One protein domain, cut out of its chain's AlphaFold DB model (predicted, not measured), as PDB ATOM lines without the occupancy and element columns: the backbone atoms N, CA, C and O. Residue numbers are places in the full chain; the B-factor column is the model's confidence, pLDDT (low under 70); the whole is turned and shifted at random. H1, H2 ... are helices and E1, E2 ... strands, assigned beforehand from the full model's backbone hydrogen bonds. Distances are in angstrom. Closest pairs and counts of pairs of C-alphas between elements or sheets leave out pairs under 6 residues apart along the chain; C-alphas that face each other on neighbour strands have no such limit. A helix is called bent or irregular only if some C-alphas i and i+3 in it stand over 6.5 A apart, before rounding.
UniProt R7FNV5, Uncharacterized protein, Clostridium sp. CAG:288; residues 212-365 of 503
ATOM      1  N   PHE A 212     113.970   3.692  14.149       89.19
ATOM      2  CA  PHE A 212     113.416   2.354  14.250       89.19
ATOM      3  C   PHE A 212     113.487   1.604  12.918       89.19
ATOM      4  O   PHE A 212     113.511   2.197  11.842       89.19
ATOM      5  N   LYS A 213     113.434   0.277  13.006       89.12
ATOM      6  CA  LYS A 213     113.222  -0.627  11.876       89.12
ATOM      7  C   LYS A 213     111.846  -1.268  12.001       89.12
ATOM      8  O   LYS A 213     111.480  -1.698  13.094       89.12
ATOM      9  N   VAL A 214     111.096  -1.335  10.902       87.62
ATOM     10  CA  VAL A 214     109.801  -2.030  10.837       87.62
ATOM     11  C   VAL A 214     109.951  -3.256   9.958       87.62
ATOM     12  O   VAL A 214     110.361  -3.149   8.809       87.62
ATOM     13  N   GLU A 215     109.594  -4.411  10.498       87.88
ATOM     14  CA  GLU A 215     109.541  -5.669   9.763       87.88
ATOM     15  C   GLU A 215     108.133  -6.240   9.878       87.88
ATOM     16  O   GLU A 215     107.574  -6.326  10.975       87.88
ATOM     17  N   PHE A 216     107.544  -6.633   8.753       87.12
ATOM     18  CA  PHE A 216     106.294  -7.372   8.786       87.12
ATOM     19  C   PHE A 216     106.544  -8.782   9.327       87.12
ATOM     20  O   PHE A 216     107.462  -9.470   8.891       87.12
ATOM     21  N   GLU A 217     105.728  -9.230  10.279       84.56
ATOM     22  CA  GLU A 217     105.832 -10.588  10.816       84.56
ATOM     23  C   GLU A 217     104.797 -11.516  10.175       84.56
ATOM     24  O   GLU A 217     105.135 -12.564   9.621       84.56
ATOM     25  N   LYS A 218     103.509 -11.180  10.315       83.69
ATOM     26  CA  LYS A 218     102.400 -12.059   9.919       83.69
ATOM     27  C   LYS A 218     101.052 -11.347   9.907       83.69
ATOM     28  O   LYS A 218     100.858 -10.308  10.536       83.69
ATOM     29  N   TYR A 219     100.080 -11.991   9.273       82.56
ATOM     30  CA  TYR A 219      98.664 -11.650   9.382       82.56
ATOM     31  C   TYR A 219      97.995 -12.472  10.486       82.56
ATOM     32  O   TYR A 219      98.257 -13.669  10.633       82.56
ATOM     33  N   GLY A 220      97.083 -11.856  11.235       78.75
ATOM     34  CA  GLY A 220      96.170 -12.544  12.145       78.75
ATOM     35  C   GLY A 220      94.719 -12.247  11.789       78.75
ATOM     36  O   GLY A 220      94.276 -11.122  11.980       78.75
ATOM     37  N   THR A 221      93.955 -13.229  11.309       77.69
ATOM     38  CA  THR A 221      92.545 -13.006  10.924       77.69
ATOM     39  C   THR A 221      91.575 -13.567  11.954       77.69
ATOM     40  O   THR A 221      91.690 -14.742  12.317       77.69
ATOM     41  N   PHE A 222      90.572 -12.787  12.363       74.62
ATOM     42  CA  PHE A 222      89.490 -13.247  13.237       74.62
ATOM     43  C   PHE A 222      88.202 -12.439  13.023       74.62
ATOM     44  O   PHE A 222      88.238 -11.215  12.973       74.62
ATOM     45  N   ALA A 223      87.061 -13.130  12.914       73.62
ATOM     46  CA  ALA A 223      85.722 -12.526  12.819       73.62
ATOM     47  C   ALA A 223      85.581 -11.354  11.809       73.62
ATOM     48  O   ALA A 223      84.975 -10.335  12.124       73.62
ATOM     49  N   GLY A 224      86.145 -11.489  10.600       73.69
ATOM     50  CA  GLY A 224      86.078 -10.452   9.552       73.69
ATOM     51  C   GLY A 224      87.086  -9.306   9.710       73.69
ATOM     52  O   GLY A 224      87.111  -8.386   8.899       73.69
ATOM     53  N   GLN A 225      87.943  -9.370  10.727       78.06
ATOM     54  CA  GLN A 225      89.032  -8.426  10.932       78.06
ATOM     55  C   GLN A 225      90.388  -9.079  10.677       78.06
ATOM     56  O   GLN A 225      90.579 -10.275  10.925       78.06
ATOM     57  N   THR A 226      91.341  -8.261  10.243       81.06
ATOM     58  CA  THR A 226      92.718  -8.665   9.971       81.06
ATOM     59  C   THR A 226      93.673  -7.775  10.744       81.06
ATOM     60  O   THR A 226      93.675  -6.555  10.609       81.06
ATOM     61  N   SER A 227      94.481  -8.408  11.583       81.19
ATOM     62  CA  SER A 227      95.584  -7.797  12.306       81.19
ATOM     63  C   SER A 227      96.854  -7.908  11.474       81.19
ATOM     64  O   SER A 227      97.250  -9.008  11.084       81.19
ATOM     65  N   LEU A 228      97.473  -6.767  11.205       84.25
ATOM     66  CA  LEU A 228      98.803  -6.650  10.633       84.25
ATOM     67  C   LEU A 228      99.807  -6.613  11.787       84.25
ATOM     68  O   LEU A 228      99.779  -5.677  12.591       84.25
ATOM     69  N   ILE A 229     100.643  -7.645  11.890       84.44
ATOM     70  CA  ILE A 229     101.593  -7.825  12.992       84.44
ATOM     71  C   ILE A 229     102.987  -7.457  12.500       84.44
ATOM     72  O   ILE A 229     103.472  -8.031  11.525       84.44
ATOM     73  N   TYR A 230     103.629  -6.525  13.197       86.44
ATOM     74  CA  TYR A 230     104.949  -5.999  12.878       86.44
ATOM     75  C   TYR A 230     105.903  -6.179  14.052       86.44
ATOM     76  O   TYR A 230     105.528  -5.971  15.208       86.44
ATOM     77  N   ASN A 231     107.160  -6.467  13.738       88.75
ATOM     78  CA  ASN A 231     108.270  -6.315  14.661       88.75
ATOM     79  C   ASN A 231     108.903  -4.942  14.445       88.75
ATOM     80  O   ASN A 231     109.364  -4.623  13.352       88.75
ATOM     81  N   ILE A 232     108.894  -4.122  15.492       89.25
ATOM     82  CA  ILE A 232     109.471  -2.781  15.485       89.25
ATOM     83  C   ILE A 232     110.659  -2.763  16.435       89.25
ATOM     84  O   ILE A 232     110.500  -2.889  17.652       89.25
ATOM     85  N   GLU A 233     111.849  -2.619  15.870       92.19
ATOM     86  CA  GLU A 233     113.090  -2.483  16.622       92.19
ATOM     87  C   GLU A 233     113.421  -1.003  16.793       92.19
ATOM     88  O   GLU A 233     113.589  -0.292  15.809       92.19
ATOM     89  N   VAL A 234     113.470  -0.527  18.038       91.50
ATOM     90  CA  VAL A 234     113.733   0.878  18.374       91.50
ATOM     91  C   VAL A 234     115.199   1.063  18.755       91.50
ATOM     92  O   VAL A 234     115.634   0.515  19.769       91.50
ATOM     93  N   ASP A 235     115.905   1.914  18.004       89.31
ATOM     94  CA  ASP A 235     117.308   2.304  18.239       89.31
ATOM     95  C   ASP A 235     117.500   3.837  18.243       89.31
ATOM     96  O   ASP A 235     118.487   4.407  17.786       89.31
ATOM     97  N   ALA A 236     116.515   4.559  18.778       90.75
ATOM     98  CA  ALA A 236     116.502   6.020  18.731       90.75
ATOM     99  C   ALA A 236     117.324   6.709  19.841       90.75
ATOM    100  O   ALA A 236     117.410   7.940  19.882       90.75
ATOM    101  N   LEU A 237     117.901   5.950  20.780       90.00
ATOM    102  CA  LEU A 237     118.522   6.505  21.987       90.00
ATOM    103  C   LEU A 237     119.743   7.373  21.661       90.00
ATOM    104  O   LEU A 237     119.884   8.472  22.200       90.00
ATOM    105  N   SER A 238     120.624   6.891  20.781       89.62
ATOM    106  CA  SER A 238     121.831   7.627  20.381       89.62
ATOM    107  C   SER A 238     121.470   8.972  19.748       89.62
ATOM    108  O   SER A 238     121.965  10.023  20.158       89.62
ATOM    109  N   HIS A 239     120.502   8.958  18.827       89.12
ATOM    110  CA  HIS A 239     119.998  10.173  18.197       89.12
ATOM    111  C   HIS A 239     119.351  11.129  19.204       89.12
ATOM    112  O   HIS A 239     119.624  12.330  19.190       89.12
ATOM    113  N   TYR A 240     118.539  10.606  20.125       90.94
ATOM    114  CA  TYR A 240     117.892  11.411  21.157       90.94
ATOM    115  C   TYR A 240     118.906  12.125  22.064       90.94
ATOM    116  O   TYR A 240     118.721  13.300  22.385       90.94
ATOM    117  N   LYS A 241     120.007  11.461  22.438       91.19
ATOM    118  CA  LYS A 241     121.086  12.080  23.228       91.19
ATOM    119  C   LYS A 241     121.711  13.261  22.511       91.19
ATOM    120  O   LYS A 241     121.971  14.270  23.152       91.19
ATOM    121  N   THR A 242     121.926  13.154  21.207       89.69
ATOM    122  CA  THR A 242     122.472  14.255  20.409       89.69
ATOM    123  C   THR A 242     121.464  15.397  20.317       89.69
ATOM    124  O   THR A 242     121.787  16.540  20.635       89.69
ATOM    125  N   ALA A 243     120.210  15.087  19.983       86.69
ATOM    126  CA  ALA A 243     119.160  16.089  19.809       86.69
ATOM    127  C   ALA A 243     118.748  16.797  21.119       86.69
ATOM    128  O   ALA A 243     118.298  17.942  21.096       86.69
ATOM    129  N   LYS A 244     118.884  16.132  22.277       91.12
ATOM    130  CA  LYS A 244     118.500  16.646  23.608       91.12
ATOM    131  C   LYS A 244     119.639  16.566  24.623       91.12
ATOM    132  O   LYS A 244     119.391  16.335  25.808       91.12
ATOM    133  N   ALA A 245     120.876  16.804  24.187       90.62
ATOM    134  CA  ALA A 245     122.090  16.611  24.989       90.62
ATOM    135  C   ALA A 245     122.040  17.271  26.375       90.62
ATOM    136  O   ALA A 245     122.324  16.624  27.385       90.62
ATOM    137  N   SER A 246     121.612  18.534  26.443       91.88
ATOM    138  CA  SER A 246     121.516  19.290  27.699       91.88
ATOM    139  C   SER A 246     120.528  18.664  28.689       91.88
ATOM    140  O   SER A 246     120.837  18.495  29.871       91.88
ATOM    141  N   TYR A 247     119.348  18.268  28.210       92.81
ATOM    142  CA  TYR A 247     118.317  17.633  29.026       92.81
ATOM    143  C   TYR A 247     118.714  16.220  29.444       92.81
ATOM    144  O   TYR A 247     118.545  15.867  30.611       92.81
ATOM    145  N   TYR A 248     119.252  15.431  28.511       92.56
ATOM    146  CA  TYR A 248     119.683  14.064  28.775       92.56
ATOM    147  C   TYR A 248     120.790  14.034  29.827       92.56
ATOM    148  O   TYR A 248     120.651  13.351  30.838       92.56
ATOM    149  N   SER A 249     121.842  14.843  29.652       91.69
ATOM    150  CA  SER A 249     122.954  14.934  30.603       91.69
ATOM    151  C   SER A 249     122.456  15.246  32.019       91.69
ATOM    152  O   SER A 249     122.743  14.501  32.960       91.69
ATOM    153  N   ARG A 250     121.590  16.262  32.157       93.50
ATOM    154  CA  ARG A 250     121.017  16.695  33.441       93.50
ATOM    155  C   ARG A 250     120.146  15.637  34.127       93.50
ATOM    156  O   ARG A 250     120.076  15.615  35.353       93.50
ATOM    157  N   LEU A 251     119.424  14.819  33.360       93.25
ATOM    158  CA  LEU A 251     118.430  13.875  33.890       93.25
ATOM    159  C   LEU A 251     118.925  12.424  33.944       93.25
ATOM    160  O   LEU A 251     118.271  11.597  34.575       93.25
ATOM    161  N   SER A 252     120.073  12.126  33.333       90.31
ATOM    162  CA  SER A 252     120.611  10.770  33.172       90.31
ATOM    163  C   SER A 252     120.720   9.973  34.476       90.31
ATOM    164  O   SER A 252     120.426   8.783  34.486       90.31
ATOM    165  N   SER A 253     121.047  10.624  35.596       90.06
ATOM    166  CA  SER A 253     121.165   9.995  36.923       90.06
ATOM    167  C   SER A 253     119.837   9.569  37.559       90.06
ATOM    168  O   SER A 253     119.837   9.020  38.657       90.06
ATOM    169  N   LYS A 254     118.702   9.840  36.907       92.44
ATOM    170  CA  LYS A 254     117.352   9.507  37.388       92.44
ATOM    171  C   LYS A 254     116.621   8.512  36.482       92.44
ATOM    172  O   LYS A 254     115.487   8.159  36.805       92.44
ATOM    173  N   LEU A 255     117.227   8.121  35.356       91.25
ATOM    174  CA  LEU A 255     116.618   7.269  34.332       91.25
ATOM    175  C   LEU A 255     116.742   5.782  34.694       91.25
ATOM    176  O   LEU A 255     117.828   5.332  35.033       91.25
ATOM    177  N   SER A 256     115.657   5.013  34.569       87.62
ATOM    178  CA  SER A 256     115.664   3.551  34.759       87.62
ATOM    179  C   SER A 256     116.215   2.776  33.562       87.62
ATOM    180  O   SER A 256     116.708   1.667  33.723       87.62
ATOM    181  N   ASN A 257     116.114   3.346  32.363       84.19
ATOM    182  CA  ASN A 257     116.538   2.752  31.093       84.19
ATOM    183  C   ASN A 257     117.485   3.687  30.317       84.19
ATOM    184  O   ASN A 257     117.460   3.734  29.087       84.19
ATOM    185  N   GLY A 258     118.273   4.478  31.053       75.88
ATOM    186  CA  GLY A 258     119.401   5.231  30.506       75.88
ATOM    187  C   GLY A 258     120.679   4.387  30.467       75.88
ATOM    188  O   GLY A 258     120.666   3.199  30.765       75.88
ATOM    189  N   ASP A 259     121.809   5.020  30.153       76.06
ATOM    190  CA  ASP A 259     123.104   4.317  30.021       76.06
ATOM    191  C   ASP A 259     123.710   3.839  31.340       76.06
ATOM    192  O   ASP A 259     124.719   3.138  31.356       76.06
ATOM    193  N   LYS A 260     123.161   4.314  32.455       75.38
ATOM    194  CA  LYS A 260     123.675   4.049  33.789       75.38
ATOM    195  C   LYS A 260     122.610   3.315  34.566       75.38
ATOM    196  O   LYS A 260     121.456   3.734  34.581       75.38
ATOM    197  N   GLU A 261     123.028   2.263  35.249       80.62
ATOM    198  CA  GLU A 261     122.187   1.626  36.245       80.62
ATOM    199  C   GLU A 261     121.985   2.599  37.414       80.62
ATOM    200  O   GLU A 261     122.939   3.144  37.976       80.62
ATOM    201  N   VAL A 262     120.723   2.865  37.740       84.88
ATOM    202  CA  VAL A 262     120.317   3.748  38.833       84.88
ATOM    203  C   VAL A 262     119.513   2.902  39.808       84.88
ATOM    204  O   VAL A 262     118.538   2.271  39.412       84.88
ATOM    205  N   SER A 263     119.902   2.892  41.082       82.69
ATOM    206  CA  SER A 263     119.279   2.046  42.111       82.69
ATOM    207  C   SER A 263     117.834   2.439  42.446       82.69
ATOM    208  O   SER A 263     117.020   1.570  42.743       82.69
ATOM    209  N   SER A 264     117.508   3.734  42.362       85.12
ATOM    210  CA  SER A 264     116.168   4.278  42.628       85.12
ATOM    211  C   SER A 264     115.754   5.266  41.530       85.12
ATOM    212  O   SER A 264     115.741   6.482  41.758       85.12
ATOM    213  N   PRO A 265     115.475   4.784  40.307       88.62
ATOM    214  CA  PRO A 265     115.115   5.655  39.204       88.62
ATOM    215  C   PRO A 265     113.721   6.246  39.429       88.62
ATOM    216  O   PRO A 265     112.826   5.601  39.964       88.62
ATOM    217  N   THR A 266     113.532   7.491  38.997       91.31
ATOM    218  CA  THR A 266     112.235   8.200  39.066       91.31
ATOM    219  C   THR A 266     111.712   8.571  37.682       91.31
ATOM    220  O   THR A 266     110.548   8.946  37.521       91.31
ATOM    221  N   LEU A 267     112.574   8.462  36.670       92.19
ATOM    222  CA  LEU A 267     112.321   8.819  35.287       92.19
ATOM    223  C   LEU A 267     112.659   7.640  34.374       92.19
ATOM    224  O   LEU A 267     113.421   6.751  34.743       92.19
ATOM    225  N   PHE A 268     112.136   7.663  33.158       91.94
ATOM    226  CA  PHE A 268     112.514   6.740  32.096       91.94
ATOM    227  C   PHE A 268     112.361   7.418  30.735       91.94
ATOM    228  O   PHE A 268     111.616   8.390  30.594       91.94
ATOM    229  N   ILE A 269     113.087   6.923  29.739       92.06
ATOM    230  CA  ILE A 269     112.934   7.320  28.342       92.06
ATOM    231  C   ILE A 269     111.774   6.525  27.769       92.06
ATOM    232  O   ILE A 269     111.771   5.292  27.828       92.06
ATOM    233  N   ARG A 270     110.793   7.231  27.223       91.50
ATOM    234  CA  ARG A 270     109.588   6.642  26.661       91.50
ATOM    235  C   ARG A 270     109.595   6.823  25.149       91.50
ATOM    236  O   ARG A 270     109.768   7.934  24.657       91.50
ATOM    237  N   TYR A 271     109.368   5.722  24.441       92.00
ATOM    238  CA  TYR A 271     109.218   5.676  22.989       92.00
ATOM    239  C   TYR A 271     107.763   5.374  22.655       92.00
ATOM    240  O   TYR A 271     107.143   4.522  23.297       92.00
ATOM    241  N   GLN A 272     107.193   6.078  21.684       88.56
ATOM    242  CA  GLN A 272     105.788   5.917  21.322       88.56
ATOM    243  C   GLN A 272     105.596   6.026  19.815       88.56
ATOM    244  O   GLN A 272     106.171   6.901  19.167       88.56
ATOM    245  N   LEU A 273     104.737   5.165  19.277       87.00
ATOM    246  CA  LEU A 273     104.142   5.364  17.962       87.00
ATOM    247  C   LEU A 273     102.757   5.970  18.122       87.00
ATOM    248  O   LEU A 273     101.928   5.483  18.892       87.00
ATOM    249  N   TYR A 274     102.535   7.030  17.365       80.19
ATOM    250  CA  TYR A 274     101.302   7.780  17.308       80.19
ATOM    251  C   TYR A 274     100.659   7.567  15.945       80.19
ATOM    252  O   TYR A 274     101.204   7.984  14.917       80.19
ATOM    253  N   ALA A 275      99.492   6.926  15.958       72.00
ATOM    254  CA  ALA A 275      98.592   6.921  14.818       72.00
ATOM    255  C   ALA A 275      97.746   8.199  14.893       72.00
ATOM    256  O   ALA A 275      96.962   8.392  15.823       72.00
ATOM    257  N   LEU A 276      97.955   9.099  13.940       65.75
ATOM    258  CA  LEU A 276      97.140  10.294  13.770       65.75
ATOM    259  C   LEU A 276      95.791   9.931  13.144       65.75
ATOM    260  O   LEU A 276      95.608   8.849  12.588       65.75
ATOM    261  N   SER A 277      94.850  10.872  13.174       63.50
ATOM    262  CA  SER A 277      93.545  10.709  12.522       63.50
ATOM    263  C   SER A 277      93.646  10.461  11.011       63.50
ATOM    264  O   SER A 277      92.749   9.849  10.441       63.50
ATOM    265  N   ASN A 278      94.729  10.907  10.368       67.75
ATOM    266  CA  ASN A 278      95.021  10.677   8.951       67.75
ATOM    267  C   ASN A 278      96.046   9.551   8.705       67.75
ATOM    268  O   ASN A 278      96.534   9.408   7.581       67.75
ATOM    269  N   THR A 279      96.393   8.754   9.725       77.88
ATOM    270  CA  THR A 279      97.182   7.534   9.521       77.88
ATOM    271  C   THR A 279      96.352   6.522   8.740       77.88
ATOM    272  O   THR A 279      95.213   6.204   9.101       77.88
ATOM    273  N   SER A 280      96.928   6.004   7.662       83.25
ATOM    274  CA  SER A 280      96.267   5.036   6.792       83.25
ATOM    275  C   SER A 280      97.228   3.953   6.325       83.25
ATOM    276  O   SER A 280      98.445   4.125   6.342       83.25
ATOM    277  N   PHE A 281      96.655   2.823   5.931       86.31
ATOM    278  CA  PHE A 281      97.357   1.671   5.393       86.31
ATOM    279  C   PHE A 281      96.975   1.556   3.928       86.31
ATOM    280  O   PHE A 281      95.820   1.265   3.611       86.31
ATOM    281  N   VAL A 282      97.928   1.831   3.046       88.81
ATOM    282  CA  VAL A 282      97.750   1.666   1.606       88.81
ATOM    283  C   VAL A 282      98.227   0.265   1.261       88.81
ATOM    284  O   VAL A 282      99.403  -0.060   1.399       88.81
ATOM    285  N   ILE A 283      97.279  -0.585   0.885       88.56
ATOM    286  CA  ILE A 283      97.504  -1.994   0.595       88.56
ATOM    287  C   ILE A 283      97.414  -2.180  -0.907       88.56
ATOM    288  O   ILE A 283      96.370  -1.913  -1.507       88.56
ATOM    289  N   THR A 284      98.509  -2.649  -1.490       88.50
ATOM    290  CA  THR A 284      98.561  -3.036  -2.897       88.50
ATOM    291  C   THR A 284      98.389  -4.542  -2.979       88.50
ATOM    292  O   THR A 284      99.114  -5.279  -2.313       88.50
ATOM    293  N   PHE A 285      97.434  -4.999  -3.780       87.31
ATOM    294  CA  PHE A 285      97.191  -6.415  -4.039       87.31
ATOM    295  C   PHE A 285      97.964  -6.890  -5.281       87.31
ATOM    296  O   PHE A 285      98.427  -6.080  -6.087       87.31
ATOM    297  N   ASP A 286      98.103  -8.206  -5.450       85.19
ATOM    298  CA  ASP A 286      98.810  -8.830  -6.580       85.19
ATOM    299  C   ASP A 286      98.197  -8.453  -7.936       85.19
ATOM    300  O   ASP A 286      98.909  -8.337  -8.932       85.19
ATOM    301  N   ASP A 287      96.881  -8.224  -7.972       85.94
ATOM    302  CA  ASP A 287      96.143  -7.795  -9.166       85.94
ATOM    303  C   ASP A 287      96.343  -6.303  -9.510       85.94
ATOM    304  O   ASP A 287      95.781  -5.808 -10.487       85.94
ATOM    305  N   GLY A 288      97.149  -5.583  -8.721       83.44
ATOM    306  CA  GLY A 288      97.411  -4.154  -8.866       83.44
ATOM    307  C   GLY A 288      96.344  -3.257  -8.240       83.44
ATOM    308  O   GLY A 288      96.506  -2.035  -8.243       83.44
ATOM    309  N   THR A 289      95.278  -3.823  -7.670       88.00
ATOM    310  CA  THR A 289      94.293  -3.055  -6.911       88.00
ATOM    311  C   THR A 289      94.983  -2.406  -5.717       88.00
ATOM    312  O   THR A 289      95.721  -3.054  -4.978       88.00
ATOM    313  N   VAL A 290      94.709  -1.123  -5.489       87.31
ATOM    314  CA  VAL A 290      95.174  -0.398  -4.305       87.31
ATOM    315  C   VAL A 290      93.967  -0.044  -3.452       87.31
ATOM    316  O   VAL A 290      92.996   0.531  -3.944       87.31
ATOM    317  N   ARG A 291      94.008  -0.394  -2.165       86.88
ATOM    318  CA  ARG A 291      92.982  -0.002  -1.193       86.88
ATOM    319  C   ARG A 291      93.607   0.699  -0.006       86.88
ATOM    320  O   ARG A 291      94.595   0.233   0.552       86.88
ATOM    321  N   THR A 292      92.968   1.779   0.417       85.62
ATOM    322  CA  THR A 292      93.370   2.539   1.598       85.62
ATOM    323  C   THR A 292      92.452   2.197   2.759       85.62
ATOM    324  O   THR A 292      91.234   2.345   2.663       85.62
ATOM    325  N   TYR A 293      93.039   1.768   3.870       80.25
ATOM    326  CA  TYR A 293      92.336   1.484   5.114       80.25
ATOM    327  C   TYR A 293      92.715   2.525   6.167       80.25
ATOM    328  O   TYR A 293      93.893   2.759   6.431       80.25
ATOM    329  N   SER A 294      91.725   3.154   6.795       72.12
ATOM    330  CA  SER A 294      91.963   4.100   7.889       72.12
ATOM    331  C   SER A 294      92.236   3.372   9.206       72.12
ATOM    332  O   SER A 294      91.629   2.340   9.499       72.12
ATOM    333  N   ALA A 295      93.088   3.952  10.051       64.38
ATOM    334  CA  ALA A 295      93.431   3.438  11.379       64.38
ATOM    335  C   ALA A 295      92.305   3.609  12.435       64.38
ATOM    336  O   ALA A 295      92.586   3.854  13.606       64.38
ATOM    337  N   ASN A 296      91.026   3.478  12.057       52.97
ATOM    338  CA  ASN A 296      89.859   3.900  12.855       52.97
ATOM    339  C   ASN A 296      89.677   3.166  14.206       52.97
ATOM    340  O   ASN A 296      88.830   3.570  14.996       52.97
ATOM    341  N   ASN A 297      90.462   2.120  14.498       55.12
ATOM    342  CA  ASN A 297      90.378   1.307  15.723       55.12
ATOM    343  C   ASN A 297      91.743   1.065  16.402       55.12
ATOM    344  O   ASN A 297      91.907   0.123  17.186       55.12
ATOM    345  N   VAL A 298      92.755   1.869  16.077       57.31
ATOM    346  CA  VAL A 298      94.097   1.734  16.655       57.31
ATOM    347  C   VAL A 298      94.170   2.566  17.933       57.31
ATOM    348  O   VAL A 298      93.664   3.688  17.981       57.31
ATOM    349  N   LYS A 299      94.800   2.037  18.993       61.94
ATOM    350  CA  LYS A 299      95.135   2.875  20.151       61.94
ATOM    351  C   LYS A 299      95.957   4.070  19.650       61.94
ATOM    352  O   LYS A 299      96.977   3.839  19.006       61.94
ATOM    353  N   PRO A 300      95.574   5.318  19.970       61.69
ATOM    354  CA  PRO A 300      96.251   6.497  19.432       61.69
ATOM    355  C   PRO A 300      97.739   6.524  19.797       61.69
ATOM    356  O   PRO A 300      98.540   7.048  19.030       61.69
ATOM    357  N   ASN A 301      98.108   5.905  20.929       74.31
ATOM    358  CA  ASN A 301      99.473   5.855  21.439       74.31
ATOM    359  C   ASN A 301      99.868   4.399  21.716       74.31
ATOM    360  O   ASN A 301      99.281   3.742  22.584       74.31
ATOM    361  N   ILE A 302     100.887   3.910  21.016       81.00
ATOM    362  CA  ILE A 302     101.487   2.592  21.227       81.00
ATOM    363  C   ILE A 302     102.830   2.809  21.922       81.00
ATOM    364  O   ILE A 302     103.762   3.334  21.318       81.00
ATOM    365  N   ASN A 303     102.921   2.441  23.202       84.00
ATOM    366  CA  ASN A 303     104.175   2.526  23.953       84.00
ATOM    367  C   ASN A 303     105.133   1.429  23.492       84.00
ATOM    368  O   ASN A 303     104.747   0.263  23.419       84.00
ATOM    369  N   LEU A 304     106.380   1.812  23.248       86.81
ATOM    370  CA  LEU A 304     107.460   0.925  22.854       86.81
ATOM    371  C   LEU A 304     108.556   0.930  23.917       86.81
ATOM    372  O   LEU A 304     108.815   1.933  24.589       86.81
ATOM    373  N   SER A 305     109.211  -0.212  24.046       84.88
ATOM    374  CA  SER A 305     110.467  -0.368  24.769       84.88
ATOM    375  C   SER A 305     111.648  -0.180  23.813       84.88
ATOM    376  O   SER A 305     111.488  -0.260  22.596       84.88
ATOM    377  N   ALA A 306     112.839   0.069  24.358       84.38
ATOM    378  CA  ALA A 306     114.064  -0.003  23.565       84.38
ATOM    379  C   ALA A 306     114.253  -1.434  23.022       84.38
ATOM    380  O   ALA A 306     113.922  -2.401  23.714       84.38
ATOM    381  N   GLY A 307     114.782  -1.570  21.804       87.31
ATOM    382  CA  GLY A 307     114.918  -2.864  21.135       87.31
ATOM    383  C   GLY A 307     113.613  -3.351  20.498       87.31
ATOM    384  O   GLY A 307     112.838  -2.554  19.970       87.31
ATOM    385  N   LYS A 308     113.387  -4.670  20.494       89.06
ATOM    386  CA  LYS A 308     112.307  -5.311  19.725       89.06
ATOM    387  C   LYS A 308     110.948  -5.225  20.415       89.06
ATOM    388  O   LYS A 308     110.801  -5.595  21.577       89.06
ATOM    389  N   ASN A 309     109.940  -4.818  19.653       87.75
ATOM    390  CA  ASN A 309     108.546  -4.718  20.070       87.75
ATOM    391  C   ASN A 309     107.643  -5.390  19.036       87.75
ATOM    392  O   ASN A 309     107.883  -5.253  17.842       87.75
ATOM    393  N   THR A 310     106.557  -6.021  19.476       85.62
ATOM    394  CA  THR A 310     105.509  -6.511  18.570       85.62
ATOM    395  C   THR A 310     104.339  -5.531  18.561       85.62
ATOM    396  O   THR A 310     103.692  -5.293  19.588       85.62
ATOM    397  N   VAL A 311     104.062  -4.957  17.393       83.81
ATOM    398  CA  VAL A 311     103.002  -3.972  17.172       83.81
ATOM    399  C   VAL A 311     101.943  -4.539  16.236       83.81
ATOM    400  O   VAL A 311     102.259  -5.197  15.257       83.81
ATOM    401  N   ASN A 312     100.672  -4.290  16.554       81.06
ATOM    402  CA  ASN A 312      99.531  -4.878  15.857       81.06
ATOM    403  C   ASN A 312      98.598  -3.759  15.395       81.06
ATOM    404  O   ASN A 312      98.145  -2.975  16.234       81.06
ATOM    405  N   PHE A 313      98.278  -3.716  14.104       80.12
ATOM    406  CA  PHE A 313      97.305  -2.785  13.533       80.12
ATOM    407  C   PHE A 313      96.107  -3.549  12.985       80.12
ATOM    408  O   PHE A 313      96.253  -4.446  12.160       80.12
ATOM    409  N   LEU A 314      94.914  -3.206  13.460       78.50
ATOM    410  CA  LEU A 314      93.685  -3.922  13.142       78.50
ATOM    411  C   LEU A 314      92.917  -3.216  12.028       78.50
ATOM    412  O   LEU A 314      92.522  -2.061  12.189       78.50
ATOM    413  N   LEU A 315      92.660  -3.938  10.942       79.44
ATOM    414  CA  LEU A 315      91.915  -3.472   9.778       79.44
ATOM    415  C   LEU A 315      90.637  -4.300   9.602       79.44
ATOM    416  O   LEU A 315      90.649  -5.527   9.729       79.44
ATOM    417  N   GLY A 316      89.523  -3.625   9.326       75.69
ATOM    418  CA  GLY A 316      88.257  -4.276   8.982       75.69
ATOM    419  C   GLY A 316      88.227  -4.686   7.511       75.69
ATOM    420  O   GLY A 316      88.779  -3.977   6.672       75.69
ATOM    421  N   ASP A 317      87.593  -5.822   7.208       75.25
ATOM    422  CA  ASP A 317      87.285  -6.278   5.841       75.25
ATOM    423  C   ASP A 317      88.493  -6.414   4.894       75.25
ATOM    424  O   ASP A 317      88.358  -6.445   3.666       75.25
ATOM    425  N   LEU A 318      89.699  -6.531   5.450       80.62
ATOM    426  CA  LEU A 318      90.894  -6.888   4.698       80.62
ATOM    427  C   LEU A 318      90.992  -8.409   4.599       80.62
ATOM    428  O   LEU A 318      91.061  -9.096   5.616       80.62
ATOM    429  N   LYS A 319      91.068  -8.934   3.379       81.25
ATOM    430  CA  LYS A 319      91.481 -10.318   3.139       81.25
ATOM    431  C   LYS A 319      92.993 -10.311   2.910       81.25
ATOM    432  O   LYS A 319      93.421  -9.612   1.998       81.25
ATOM    433  N   PRO A 320      93.792 -11.020   3.725       74.44
ATOM    434  CA  PRO A 320      95.248 -11.012   3.590       74.44
ATOM    435  C   PRO A 320      95.762 -11.811   2.384       74.44
ATOM    436  O   PRO A 320      96.965 -11.864   2.158       74.44
ATOM    437  N   ASP A 321      94.865 -12.442   1.627       75.38
ATOM    438  CA  ASP A 321      95.223 -13.169   0.419       75.38
ATOM    439  C   ASP A 321      95.607 -12.173  -0.682       75.38
ATOM    440  O   ASP A 321      94.904 -11.184  -0.902       75.38
ATOM    441  N   HIS A 322      96.700 -12.461  -1.387       77.75
ATOM    442  CA  HIS A 322      97.184 -11.671  -2.522       77.75
ATOM    443  C   HIS A 322      97.597 -10.233  -2.190       77.75
ATOM    444  O   HIS A 322      97.391  -9.336  -3.004       77.75
ATOM    445  N   ILE A 323      98.145  -9.977  -0.999       83.19
ATOM    446  CA  ILE A 323      98.739  -8.673  -0.689       83.19
ATOM    447  C   ILE A 323     100.187  -8.644  -1.186       83.19
ATOM    448  O   ILE A 323     101.018  -9.430  -0.737       83.19
ATOM    449  N   LYS A 324     100.489  -7.671  -2.047       83.00
ATOM    450  CA  LYS A 324     101.818  -7.419  -2.603       83.00
ATOM    451  C   LYS A 324     102.669  -6.520  -1.710       83.00
ATOM    452  O   LYS A 324     103.853  -6.781  -1.531       83.00
ATOM    453  N   SER A 325     102.093  -5.443  -1.179       86.62
ATOM    454  CA  SER A 325     102.807  -4.516  -0.294       86.62
ATOM    455  C   SER A 325     101.866  -3.795   0.660       86.62
ATOM    456  O   SER A 325     100.664  -3.655   0.397       86.62
ATOM    457  N   ILE A 326     102.428  -3.334   1.778       88.62
ATOM    458  CA  ILE A 326     101.732  -2.488   2.742       88.62
ATOM    459  C   ILE A 326     102.578  -1.251   3.006       88.62
ATOM    460  O   ILE A 326     103.697  -1.337   3.505       88.62
ATOM    461  N   ASP A 327     101.980  -0.101   2.737       87.81
ATOM    462  CA  ASP A 327     102.531   1.201   3.065       87.81
ATOM    463  C   ASP A 327     101.770   1.786   4.252       87.81
ATOM    464  O   ASP A 327     100.544   1.946   4.209       87.81
ATOM    465  N   ILE A 328     102.494   2.164   5.299       87.50
ATOM    466  CA  ILE A 328     101.923   2.902   6.424       87.50
ATOM    467  C   ILE A 328     102.139   4.390   6.160       87.50
ATOM    468  O   ILE A 328     103.268   4.882   6.195       87.50
ATOM    469  N   LYS A 329     101.053   5.125   5.914       84.94
ATOM    470  CA  LYS A 329     101.098   6.570   5.683       84.94
ATOM    471  C   LYS A 329     100.861   7.343   6.976       84.94
ATOM    472  O   LYS A 329     100.002   6.978   7.780       84.94
ATOM    473  N   ASN A 330     101.566   8.464   7.131       80.81
ATOM    474  CA  ASN A 330     101.377   9.435   8.215       80.81
ATOM    475  C   ASN A 330     101.526   8.850   9.633       80.81
ATOM    476  O   ASN A 330     100.694   9.104  10.506       80.81
ATOM    477  N   LEU A 331     102.590   8.090   9.891       83.75
ATOM    478  CA  LEU A 331     102.915   7.599  11.235       83.75
ATOM    479  C   LEU A 331     103.808   8.608  11.963       83.75
ATOM    480  O   LEU A 331     104.678   9.223  11.356       83.75
ATOM    481  N   THR A 332     103.616   8.812  13.267       86.81
ATOM    482  CA  THR A 332     104.497   9.689  14.056       86.81
ATOM    483  C   THR A 332     105.216   8.882  15.130       86.81
ATOM    484  O   THR A 332     104.583   8.176  15.906       86.81
ATOM    485  N   PHE A 333     106.536   8.995  15.194       89.94
ATOM    486  CA  PHE A 333     107.349   8.462  16.280       89.94
ATOM    487  C   PHE A 333     107.678   9.572  17.265       89.94
ATOM    488  O   PHE A 333     107.958  10.707  16.878       89.94
ATOM    489  N   TYR A 334     107.650   9.257  18.545       89.94
ATOM    490  CA  TYR A 334     107.804  10.235  19.605       89.94
ATOM    491  C   TYR A 334     108.694   9.684  20.707       89.94
ATOM    492  O   TYR A 334     108.605   8.508  21.069       89.94
ATOM    493  N   ILE A 335     109.542  10.559  21.240       92.50
ATOM    494  CA  ILE A 335     110.487  10.248  22.306       92.50
ATOM    495  C   ILE A 335     110.419  11.354  23.350       92.50
ATOM    496  O   ILE A 335     110.505  12.536  23.012       92.50
ATOM    497  N   ASP A 336     110.323  10.984  24.622       93.38
ATOM    498  CA  ASP A 336     110.501  11.914  25.732       93.38
ATOM    499  C   ASP A 336     111.104  11.251  26.974       93.38
ATOM    500  O   ASP A 336     111.343  10.044  27.017       93.38
ATOM    501  N   ILE A 337     111.382  12.062  27.998       93.50
ATOM    502  CA  ILE A 337     111.669  11.564  29.345       93.50
ATOM    503  C   ILE A 337     110.401  11.743  30.172       93.50
ATOM    504  O   ILE A 337     109.899  12.860  30.289       93.50
ATOM    505  N   ALA A 338     109.898  10.670  30.774       91.62
ATOM    506  CA  ALA A 338     108.673  10.674  31.564       91.62
ATOM    507  C   ALA A 338     108.917  10.206  33.006       91.62
ATOM    508  O   ALA A 338     109.885   9.501  33.289       91.62
ATOM    509  N   THR A 339     108.045  10.607  33.934       91.06
ATOM    510  CA  THR A 339     108.026  10.053  35.298       91.06
ATOM    511  C   THR A 339     107.478   8.631  35.299       91.06
ATOM    512  O   THR A 339     106.508   8.351  34.600       91.06
ATOM    513  N   ILE A 340     108.062   7.744  36.107       87.12
ATOM    514  CA  ILE A 340     107.636   6.335  36.177       87.12
ATOM    515  C   ILE A 340     106.198   6.215  36.710       87.12
ATOM    516  O   ILE A 340     105.371   5.559  36.084       87.12
ATOM    517  N   ASP A 341     105.868   6.914  37.800       83.44
ATOM    518  CA  ASP A 341     104.590   6.716  38.506       83.44
ATOM    519  C   ASP A 341     103.371   7.320  37.793       83.44
ATOM    520  O   ASP A 341     102.261   6.804  37.896       83.44
ATOM    521  N   TYR A 342     103.567   8.427  37.069       81.75
ATOM    522  CA  TYR A 342     102.467   9.215  36.488       81.75
ATOM    523  C   TYR A 342     102.570   9.383  34.972       81.75
ATOM    524  O   TYR A 342     101.731  10.056  34.376       81.75
ATOM    525  N   LEU A 343     103.609   8.818  34.343       84.25
ATOM    526  CA  LEU A 343     103.863   8.904  32.901       84.25
ATOM    527  C   LEU A 343     103.881  10.351  32.371       84.25
ATOM    528  O   LEU A 343     103.558  10.603  31.204       84.25
ATOM    529  N   LYS A 344     104.255  11.311  33.228       89.50
ATOM    530  CA  LYS A 344     104.260  12.738  32.900       89.50
ATOM    531  C   LYS A 344     105.567  13.107  32.214       89.50
ATOM    532  O   LYS A 344     106.640  12.944  32.795       89.50
ATOM    533  N   THR A 345     105.455  13.666  31.015       91.06
ATOM    534  CA  THR A 345     106.571  14.199  30.232       91.06
ATOM    535  C   THR A 345     107.320  15.293  30.989       91.06
ATOM    536  O   THR A 345     106.719  16.229  31.523       91.06
ATOM    537  N   GLN A 346     108.647  15.206  30.996       92.38
ATOM    538  CA  GLN A 346     109.526  16.254  31.489       92.38
ATOM    539  C   GLN A 346     109.556  17.419  30.485       92.38
ATOM    540  O   GLN A 346     109.824  17.196  29.297       92.38
ATOM    541  N   PRO A 347     109.309  18.668  30.920       90.12
ATOM    542  CA  PRO A 347     109.268  19.819  30.023       90.12
ATOM    543  C   PRO A 347     110.537  19.970  29.173       90.12
ATOM    544  O   PRO A 347     111.655  19.864  29.679       90.12
ATOM    545  N   GLY A 348     110.358  20.224  27.874       86.88
ATOM    546  CA  GLY A 348     111.448  20.435  26.913       86.88
ATOM    547  C   GLY A 348     112.148  19.163  26.415       86.88
ATOM    548  O   GLY A 348     112.961  19.247  25.492       86.88
ATOM    549  N   THR A 349     111.819  17.990  26.968       92.81
ATOM    550  CA  THR A 349     112.460  16.716  26.589       92.81
ATOM    551  C   THR A 349     111.845  16.075  25.346       92.81
ATOM    552  O   THR A 349     112.548  15.410  24.599       92.81
ATOM    553  N   ALA A 350     110.571  16.348  25.067       91.44
ATOM    554  CA  ALA A 350     109.844  15.760  23.949       91.44
ATOM    555  C   ALA A 350     110.439  16.083  22.565       91.44
ATOM    556  O   ALA A 350     110.843  17.224  22.298       91.44
ATOM    557  N   ILE A 351     110.434  15.078  21.685       88.31
ATOM    558  CA  ILE A 351     110.653  15.199  20.240       88.31
ATOM    559  C   ILE A 351     109.666  14.295  19.501       88.31
ATOM    560  O   ILE A 351     109.443  13.157  19.906       88.31
ATOM    561  N   SER A 352     109.121  14.790  18.391       88.25
ATOM    562  CA  SER A 352     108.273  14.031  17.474       88.25
ATOM    563  C   SER A 352     108.847  14.045  16.060       88.25
ATOM    564  O   SER A 352     109.189  15.110  15.550       88.25
ATOM    565  N   TYR A 353     108.857  12.886  15.415       87.69
ATOM    566  CA  TYR A 353     109.251  12.678  14.028       87.69
ATOM    567  C   TYR A 353     108.065  12.114  13.258       87.69
ATOM    568  O   TYR A 353     107.529  11.064  13.606       87.69
ATOM    569  N   ALA A 354     107.628  12.829  12.231       86.00
ATOM    570  CA  ALA A 354     106.559  12.377  11.355       86.00
ATOM    571  C   ALA A 354     107.151  11.647  10.157       86.00
ATOM    572  O   ALA A 354     108.090  12.160   9.564       86.00
ATOM    573  N   PHE A 355     106.583  10.511   9.777       86.81
ATOM    574  CA  PHE A 355     106.964   9.752   8.594       86.81
ATOM    575  C   PHE A 355     105.763   9.665   7.660       86.81
ATOM    576  O   PHE A 355     104.695   9.169   8.028       86.81
ATOM    577  N   GLY A 356     105.941  10.203   6.461       82.38
ATOM    578  CA  GLY A 356     104.931  10.274   5.420       82.38
ATOM    579  C   GLY A 356     104.595   8.912   4.842       82.38
ATOM    580  O   GLY A 356     103.420   8.603   4.651       82.38
ATOM    581  N   ASN A 357     105.616   8.083   4.631       87.31
ATOM    582  CA  ASN A 357     105.479   6.713   4.173       87.31
ATOM    583  C   ASN A 357     106.513   5.809   4.839       87.31
ATOM    584  O   ASN A 357     107.708   6.081   4.751       87.31
ATOM    585  N   ILE A 358     106.052   4.721   5.445       86.69
ATOM    586  CA  ILE A 358     106.891   3.598   5.851       86.69
ATOM    587  C   ILE A 358     106.480   2.427   4.972       86.69
ATOM    588  O   ILE A 358     105.393   1.871   5.144       86.69
ATOM    589  N   GLU A 359     107.346   2.098   4.022       82.00
ATOM    590  CA  GLU A 359     107.189   0.911   3.192       82.00
ATOM    591  C   GLU A 359     107.546  -0.300   4.030       82.00
ATOM    592  O   GLU A 359     108.594  -0.331   4.684       82.00
ATOM    593  N   VAL A 360     106.659  -1.287   4.039       82.25
ATOM    594  CA  VAL A 360     106.933  -2.546   4.708       82.25
ATOM    595  C   VAL A 360     106.950  -3.648   3.672       82.25
ATOM    596  O   VAL A 360     105.932  -3.973   3.055       82.25
ATOM    597  N   ASP A 361     108.133  -4.224   3.506       71.00
ATOM    598  CA  ASP A 361     108.309  -5.407   2.690       71.00
ATOM    599  C   ASP A 361     107.696  -6.628   3.396       71.00
ATOM    600  O   ASP A 361     107.841  -6.819   4.607       71.00
ATOM    601  N   LEU A 362     106.974  -7.438   2.627       76.12
ATOM    602  CA  LEU A 362     106.200  -8.586   3.105       76.12
ATOM    603  C   LEU A 362     106.938  -9.912   2.912       76.12
ATOM    604  O   LEU A 362     106.314 -10.979   2.967       76.12
ATOM    605  N   THR A 363     108.247  -9.851   2.665       60.25
ATOM    606  CA  THR A 363     109.097 -11.021   2.462       60.25
ATOM    607  C   THR A 363     108.913 -12.021   3.617       60.25
ATOM    608  O   THR A 363     109.111 -11.689   4.782       60.25
ATOM    609  N   ASP A 364     108.477 -13.242   3.286       59.88
ATOM    610  CA  ASP A 364     108.126 -14.339   4.210       59.88
ATOM    611  C   ASP A 364     106.897 -14.125   5.125       59.88
ATOM    612  O   ASP A 364     106.775 -14.751   6.186       59.88
ATOM    613  N   SER A 365     105.934 -13.298   4.706       61.25
ATOM    614  CA  SER A 365     104.670 -13.104   5.428       61.25
ATOM    615  C   SER A 365     103.887 -14.414   5.621       61.25
ATOM    616  O   SER A 365     103.530 -15.130   4.686       61.25
TER     617      SER A 365
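This is residues 212 to 365 of the 503 residues of an uncharacterized protein of Clostridium sp. CAG:288 (UniProt R7FNV5). Two sheets stand face to face as an elongated, crossed sandwich: long bent strands E3 and E7, with E4, E5 and E8, make the larger sheet, and E1, E2 and E6 make the smaller one over part of it. The edges come close, E1 near E8 and E4 and E5 near E6, while helices H1 and H2 and the loop of residues 255 to 266 gather at one end of the long axis, with the turn between E3 and E4 at the other end. The printed part has 154 residues, with two named helices and eight named strands in the order E1, E2, H1, H2, E3, E4, E5, E6, E7, E8, and its class is mostly strand. The smaller sheet runs E1, E2, E6, and the larger is branched at E3; neighbours in both are antiparallel. The whole is only just compact, close to loose, with a radius of gyration of the C-alphas of 17.7 A, and spans 55 by 28 by 28 A.

E1, residues 212 to 222, begins with C-alpha 212 at (113.416, 2.354, 14.250), is 28.6 A long and bends by 53 degrees at residue 217. E2, residues 225 to 234, is 27.4 A long. H1 holds residues 237 to 243, and H2 holds residues 245 to 254. H2 is irregular, with C-alphas 250 and 253 standing 7.6 A apart. E3, residues 267 to 285, is the longest strand at 44.8 A, starts at (112.321, 8.819, 35.287) and bends by 69 degrees at residue 277. E4 holds residues 290 to 294 and E5 residues 301 to 304. E6, residues 307 to 316, is 29.3 A long. E7, residues 323 to 339, is 41.6 A long and bends by 59 degrees at residue 336. E8, residues 351 to 360, is 23.9 A long, bends by 71 degrees at residue 356 and ends with C-alpha 360 at (106.933, -2.546, 4.708).

In the branched, strongly twisted sheet, E7 lies on one side of E3, with N 272 and O 334 2.9 A apart. E4 and E5 lie on the other side of E3, E4 beside residues 280 to 284 and E5 beside residues 271 to 274. N 281 and O 293 of the E3 and E4 hairpin are 2.8 A apart, as are N 302 and O 273 of E5 and E3. E8 forms a hairpin with E7, N 333 and O 353 being 2.8 A apart. In the other sheet, also strongly twisted, E2 is the inner strand: N 215 of E1 and O 231 are 2.9 A apart, and N 230 and O 311 of E6 are 2.8 A apart. The two sheets form a sandwich, two sheets face to face, their planes 26 degrees apart and their strands at 54 degrees. The closest C-alphas of E1 and E8, those of Phe 216 and Val 360, are 6.4 A apart. Those of E4 and E6, Tyr 293 and Leu 315, are 6.8 A apart. H2 is on the branched sheet at a height of 10.0 A, over E3 and only just over E7 with 3 of its C-alphas, and runs along the strands at 15 degrees to E3 on the local plane. H1 only grazes that sheet. H1 and H2 are close but not clearly touching, the closest C-alphas, of Lys 241 and Tyr 248, being 6.1 A apart. Each O i to N i+4 pair of H1 is within hydrogen-bond range, against 4 of 6 in H2.

The two C-alphas farthest apart, those of Ser 263 and Asp 287, are 57.1 A apart. The printed part has no cut. The links from H2 to E3, 12 residues, and from E7 to E8, 11 residues, are long. The mean pLDDT of the printed part is 83.6; it is under 70 at residues 276 to 278, 295 to 300 and 363 to 365.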